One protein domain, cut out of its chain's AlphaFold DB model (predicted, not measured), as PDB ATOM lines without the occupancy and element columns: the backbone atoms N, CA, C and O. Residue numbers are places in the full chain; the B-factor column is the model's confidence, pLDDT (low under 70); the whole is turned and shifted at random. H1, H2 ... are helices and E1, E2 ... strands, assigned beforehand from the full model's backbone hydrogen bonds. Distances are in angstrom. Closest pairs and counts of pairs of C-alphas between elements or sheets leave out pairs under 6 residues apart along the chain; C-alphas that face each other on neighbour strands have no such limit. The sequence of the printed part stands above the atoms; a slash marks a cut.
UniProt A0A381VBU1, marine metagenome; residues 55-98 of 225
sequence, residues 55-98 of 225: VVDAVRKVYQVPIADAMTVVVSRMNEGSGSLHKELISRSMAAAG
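What this domain is: This is residues 55 to 98 of the 225 residues of a protein of marine metagenome (UniProt A0A381VBU1). What shape does the printed part make? It is a flat, open arch: a small hairpin of two strands, E1 and E2, leads into helix H1, and helix H2 meets H1 near their shared link to make a wide corner. The hairpin and H2 lie at opposite ends of H1, with no contact between them. What is it made of, and how large is it? The printed part has 44 residues with two named strands and two named helices, in the order E1, E2, H1, H2; the sheet, of order E1 - E2, is antiparallel, and the class is mostly helix. The whole is loose, with a radius of gyration of the C-alphas of 12.8 A and spans of 33 by 31 by 11 A.

Where its parts are: Where are the strands? E1 is residues 55 to 57, 5.8 A from first to last C-alpha, and begins at C-alpha 55 at (1.410, -35.599, 43.956). E2 is residues 62 to 64, 7.0 A long. Where are the helices? H1 is residues 67 to 79, 18.3 A from first to last C-alpha, starting at C-alpha 67 at (14.592, -35.223, 37.806). H2 is residues 84 to 96, 18.4 A long, and ends at C-alpha 96 at (14.189, -26.315, 59.353).

How they stand to each other: How are E1 and E2 paired? They form a hairpin, antiparallel, with 150 degrees between their directions. N 56 and O 62 are 3.0 A apart and N 62 and O 57 are 2.8 A apart, both within hydrogen-bond range. How do the two helices stand? H1 touches H2 with residues 74 to 78 alone, and H2 touches H1 with residues 84 to 86 alone; the closest C-alphas, those of Met 78 and Leu 85, are 5.8 A apart. They run opposite ways at a steep tilt of 67 degrees. Which parts stay apart? E1 is apart from H1 and H2, and E2 is apart from H2. Are the helix backbones complete? In H1 and H2 every O i to N i+4 pair is within hydrogen-bond range.

The domain as a whole: How far does it reach? The two C-alphas farthest apart, those of Val 59 and Ser 82, are 34.1 A apart. Is there a cut or a long link? The printed part has no cut, and the links E1 to E2, E2 to H1 and H1 to H2 are tight. Where is the model less sure? The mean pLDDT of the printed part is 78.6, and residues 81 to 83, residue 91 and residues 93 to 98 are under 70.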
ATOM      1  N   VAL A  55       1.807 -36.205  42.675       89.00
ATOM      2  CA  VAL A  55       1.410 -35.599  43.956       89.00
ATOM      3  C   VAL A  55       1.893 -36.504  45.081       89.00
ATOM      4  O   VAL A  55       1.461 -37.649  45.167       89.00
ATOM      5  N   VAL A  56       2.773 -35.992  45.943       87.62
ATOM      6  CA  VAL A  56       3.305 -36.744  47.092       87.62
ATOM      7  C   VAL A  56       2.447 -36.492  48.330       87.62
ATOM      8  O   VAL A  56       2.066 -37.424  49.029       87.62
ATOM      9  N   ASP A  57       2.108 -35.227  48.588       88.25
ATOM     10  CA  ASP A  57       1.243 -34.817  49.696       88.25
ATOM     11  C   ASP A  57       0.477 -33.548  49.300       88.25
ATOM     12  O   ASP A  57       1.019 -32.442  49.298       88.25
ATOM     13  N   ALA A  58      -0.801 -33.705  48.954       86.69
ATOM     14  CA  ALA A  58      -1.639 -32.592  48.511       86.69
ATOM     15  C   ALA A  58      -1.903 -31.563  49.625       86.69
ATOM     16  O   ALA A  58      -1.989 -30.367  49.349       86.69
ATOM     17  N   VAL A  59      -2.003 -32.010  50.881       86.31
ATOM     18  CA  VAL A  59      -2.299 -31.142  52.033       86.31
ATOM     19  C   VAL A  59      -1.108 -30.237  52.317       86.31
ATOM     20  O   VAL A  59      -1.270 -29.039  52.549       86.31
ATOM     21  N   ARG A  60       0.102 -30.794  52.234       79.62
ATOM     22  CA  ARG A  60       1.354 -30.045  52.388       79.62
ATOM     23  C   ARG A  60       1.838 -29.388  51.095       79.62
ATOM     24  O   ARG A  60       2.891 -28.758  51.109       79.62
ATOM     25  N   LYS A  61       1.082 -29.511  49.995       88.56
ATOM     26  CA  LYS A  61       1.445 -29.009  48.657       88.56
ATOM     27  C   LYS A  61       2.827 -29.505  48.197       88.56
ATOM     28  O   LYS A  61       3.603 -28.749  47.617       88.56
ATOM     29  N   VAL A  62       3.143 -30.768  48.482       86.31
ATOM     30  CA  VAL A  62       4.385 -31.426  48.063       86.31
ATOM     31  C   VAL A  62       4.112 -32.228  46.796       86.31
ATOM     32  O   VAL A  62       3.308 -33.165  46.788       86.31
ATOM     33  N   TYR A  63       4.808 -31.859  45.727       88.50
ATOM     34  CA  TYR A  63       4.671 -32.446  44.400       88.50
ATOM     35  C   TYR A  63       6.005 -33.022  43.939       88.50
ATOM     36  O   TYR A  63       7.072 -32.518  44.291       88.50
ATOM     37  N   GLN A  64       5.925 -34.078  43.143       87.56
ATOM     38  CA  GLN A  64       7.051 -34.688  42.459       87.56
ATOM     39  C   GLN A  64       7.206 -34.051  41.079       87.56
ATOM     40  O   GLN A  64       6.225 -33.850  40.361       87.56
ATOM     41  N   VAL A  65       8.450 -33.734  40.734       89.19
ATOM     42  CA  VAL A  65       8.858 -33.134  39.461       89.19
ATOM     43  C   VAL A  65       9.883 -34.072  38.817       89.19
ATOM     44  O   VAL A  65      10.689 -34.644  39.562       89.19
ATOM     45  N   PRO A  66       9.894 -34.227  37.480       91.62
ATOM     46  CA  PRO A  66      10.908 -35.013  36.793       91.62
ATOM     47  C   PRO A  66      12.325 -34.562  37.153       91.62
ATOM     48  O   PRO A  66      12.607 -33.366  37.262       91.62
ATOM     49  N   ILE A  67      13.240 -35.518  37.315       86.88
ATOM     50  CA  ILE A  67      14.592 -35.223  37.806       86.88
ATOM     51  C   ILE A  67      15.370 -34.300  36.859       86.88
ATOM     52  O   ILE A  67      16.103 -33.429  37.321       86.88
ATOM     53  N   ALA A  68      15.164 -34.442  35.547       88.19
ATOM     54  CA  ALA A  68      15.778 -33.581  34.543       88.19
ATOM     55  C   ALA A  68      15.335 -32.120  34.717       88.19
ATOM     56  O   ALA A  68      16.179 -31.229  34.796       88.19
ATOM     57  N   ASP A  69      14.032 -31.889  34.884       89.50
ATOM     58  CA  ASP A  69      13.469 -30.553  35.088       89.50
ATOM     59  C   ASP A  69      13.961 -29.948  36.409       89.50
ATOM     60  O   ASP A  69      14.365 -28.784  36.462       89.50
ATOM     61  N   ALA A  70      14.009 -30.753  37.476       87.12
ATOM     62  CA  ALA A  70      14.555 -30.333  38.762       87.12
ATOM     63  C   ALA A  70      16.035 -29.924  38.653       87.12
ATOM     64  O   ALA A  70      16.427 -28.877  39.176       87.12
ATOM     65  N   MET A  71      16.852 -30.707  37.941       88.62
ATOM     66  CA  MET A  71      18.259 -30.384  37.691       88.62
ATOM     67  C   MET A  71      18.408 -29.092  36.889       88.62
ATOM     68  O   MET A  71      19.229 -28.250  37.249       88.62
ATOM     69  N   THR A  72      17.588 -28.888  35.856       89.81
ATOM     70  CA  THR A  72      17.584 -27.647  35.076       89.81
ATOM     71  C   THR A  72      17.266 -26.437  35.947       89.81
ATOM     72  O   THR A  72      17.984 -25.445  35.882       89.81
ATOM     73  N   VAL A  73      16.251 -26.517  36.813       86.62
ATOM     74  CA  VAL A  73      15.910 -25.421  37.737       86.62
ATOM     75  C   VAL A  73      17.073 -25.100  38.675       86.62
ATOM     76  O   VAL A  73      17.396 -23.927  38.867       86.62
ATOM     77  N   VAL A  74      17.721 -26.119  39.245       84.81
ATOM     78  CA  VAL A  74      18.881 -25.932  40.128       84.81
ATOM     79  C   VAL A  74      20.024 -25.244  39.383       84.81
ATOM     80  O   VAL A  74      20.552 -24.250  39.873       84.81
ATOM     81  N   VAL A  75      20.372 -25.721  38.184       86.06
ATOM     82  CA  VAL A  75      21.451 -25.143  37.367       86.06
ATOM     83  C   VAL A  75      21.138 -23.699  36.974       86.06
ATOM     84  O   VAL A  75      21.999 -22.834  37.126       86.06
ATOM     85  N   SER A  76      19.913 -23.408  36.533       84.88
ATOM     86  CA  SER A  76      19.489 -22.041  36.202       84.88
ATOM     87  C   SER A  76      19.640 -21.107  37.403       84.88
ATOM     88  O   SER A  76      20.298 -20.076  37.297       84.88
ATOM     89  N   ARG A  77      19.149 -21.514  38.581       82.31
ATOM     90  CA  ARG A  77      19.274 -20.718  39.813       82.31
ATOM     91  C   ARG A  77      20.716 -20.546  40.287       82.31
ATOM     92  O   ARG A  77      21.043 -19.520  40.876       82.31
ATOM     93  N   MET A  78      21.584 -21.529  40.057       77.25
ATOM     94  CA  MET A  78      23.017 -21.388  40.342       77.25
ATOM     95  C   MET A  78      23.698 -20.385  39.401       77.25
ATOM     96  O   MET A  78      24.615 -19.686  39.828       77.25
ATOM     97  N   ASN A  79      23.245 -20.302  38.148       79.62
ATOM     98  CA  ASN A  79      23.809 -19.416  37.128       79.62
ATOM     99  C   ASN A  79      23.294 -17.970  37.215       79.62
ATOM    100  O   ASN A  79      23.995 -17.058  36.786       79.62
ATOM    101  N   GLU A  80      22.109 -17.739  37.788       75.50
ATOM    102  CA  GLU A  80      21.531 -16.398  38.001       75.50
ATOM    103  C   GLU A  80      22.330 -15.541  39.005       75.50
ATOM    104  O   GLU A  80      22.225 -14.315  39.007       75.50
ATOM    105  N   GLY A  81      23.173 -16.160  39.836       67.50
ATOM    106  CA  GLY A  81      24.126 -15.462  40.693       67.50
ATOM    107  C   GLY A  81      24.955 -16.446  41.508       67.50
ATOM    108  O   GLY A  81      24.402 -17.287  42.217       67.50
ATOM    109  N   SER A  82      26.285 -16.340  41.433       60.09
ATOM    110  CA  SER A  82      27.215 -17.255  42.101       60.09
ATOM    111  C   SER A  82      27.034 -17.222  43.626       60.09
ATOM    112  O   SER A  82      27.588 -16.395  44.347       60.09
ATOM    113  N   GLY A  83      26.211 -18.142  44.130       64.00
ATOM    114  CA  GLY A  83      25.967 -18.353  45.555       64.00
ATOM    115  C   GLY A  83      24.573 -17.979  46.065       64.00
ATOM    116  O   GLY A  83      24.312 -18.231  47.238       64.00
ATOM    117  N   SER A  84      23.659 -17.442  45.246       71.69
ATOM    118  CA  SER A  84      22.294 -17.097  45.695       71.69
ATOM    119  C   SER A  84      21.507 -18.336  46.144       71.69
ATOM    120  O   SER A  84      21.013 -18.380  47.271       71.69
ATOM    121  N   LEU A  85      21.488 -19.391  45.320       79.88
ATOM    122  CA  LEU A  85      20.826 -20.658  45.644       79.88
ATOM    123  C   LEU A  85      21.454 -21.339  46.866       79.88
ATOM    124  O   LEU A  85      20.753 -21.877  47.716       79.88
ATOM    125  N   HIS A  86      22.784 -21.312  46.974       76.88
ATOM    126  CA  HIS A  86      23.479 -21.908  48.113       76.88
ATOM    127  C   HIS A  86      23.114 -21.199  49.426       76.88
ATOM    128  O   HIS A  86      22.784 -21.859  50.408       76.88
ATOM    129  N   LYS A  87      23.086 -19.859  49.417       73.19
ATOM    130  CA  LYS A  87      22.640 -19.043  50.556       73.19
ATOM    131  C   LYS A  87      21.176 -19.319  50.916       73.19
ATOM    132  O   LYS A  87      20.863 -19.457  52.096       73.19
ATOM    133  N   GLU A  88      20.298 -19.465  49.921       78.06
ATOM    134  CA  GLU A  88      18.891 -19.844  50.125       78.06
ATOM    135  C   GLU A  88      18.771 -21.222  50.799       78.06
ATOM    136  O   GLU A  88      18.046 -21.378  51.781       78.06
ATOM    137  N   LEU A  89      19.507 -22.225  50.309       78.94
ATOM    138  CA  LEU A  89      19.495 -23.583  50.859       78.94
ATOM    139  C   LEU A  89      20.026 -23.623  52.296       78.94
ATOM    140  O   LEU A  89      19.418 -24.275  53.149       78.94
ATOM    141  N   ILE A  90      21.108 -22.892  52.586       71.50
ATOM    142  CA  ILE A  90      21.624 -22.740  53.951       71.50
ATOM    143  C   ILE A  90      20.549 -22.116  54.842       71.50
ATOM    144  O   ILE A  90      20.197 -22.713  55.856       71.50
ATOM    145  N   SER A  91      19.952 -20.997  54.434       66.38
ATOM    146  CA  SER A  91      18.884 -20.342  55.197       66.38
ATOM    147  C   SER A  91      17.699 -21.281  55.469       66.38
ATOM    148  O   SER A  91      17.248 -21.391  56.608       66.38
ATOM    149  N   ARG A  92      17.246 -22.043  54.465       71.81
ATOM    150  CA  ARG A  92      16.147 -23.015  54.607       71.81
ATOM    151  C   ARG A  92      16.499 -24.179  55.529       71.81
ATOM    152  O   ARG A  92      15.658 -24.595  56.322       71.81
ATOM    153  N   SER A  93      17.718 -24.707  55.438       65.44
ATOM    154  CA  SER A  93      18.185 -25.789  56.316       65.44
ATOM    155  C   SER A  93      18.341 -25.326  57.765       65.44
ATOM    156  O   SER A  93      17.914 -26.025  58.680       65.44
ATOM    157  N   MET A  94      18.854 -24.112  57.976       64.56
ATOM    158  CA  MET A  94      18.912 -23.482  59.290       64.56
ATOM    159  C   MET A  94      17.507 -23.236  59.839       64.56
ATOM    160  O   MET A  94      17.250 -23.563  60.993       64.56
ATOM    161  N   ALA A  95      16.565 -22.761  59.021       62.09
ATOM    162  CA  ALA A  95      15.166 -22.603  59.416       62.09
ATOM    163  C   ALA A  95      14.512 -23.925  59.829       62.09
ATOM    164  O   ALA A  95      13.920 -24.009  60.903       62.09
ATOM    165  N   ALA A  96      14.689 -24.980  59.032       62.66
ATOM    166  CA  ALA A  96      14.189 -26.315  59.353       62.66
ATOM    167  C   ALA A  96      14.813 -26.889  60.640       62.66
ATOM    168  O   ALA A  96      14.160 -27.645  61.355       62.66
ATOM    169  N   ALA A  97      16.054 -26.507  60.957       55.44
ATOM    170  CA  ALA A  97      16.745 -26.902  62.179       55.44
ATOM    171  C   ALA A  97      16.427 -26.009  63.398       55.44
ATOM    172  O   ALA A  97      16.930 -26.276  64.487       55.44
ATOM    173  N   GLY A  98      15.620 -24.949  63.249       52.41
ATOM    174  CA  GLY A  98      15.384 -23.958  64.310       52.41
ATOM    175  C   GLY A  98      16.579 -23.028  64.579       52.41
ATOM    176  O   GLY A  98      16.625 -22.357  65.606       52.41
TER     177      GLY A  98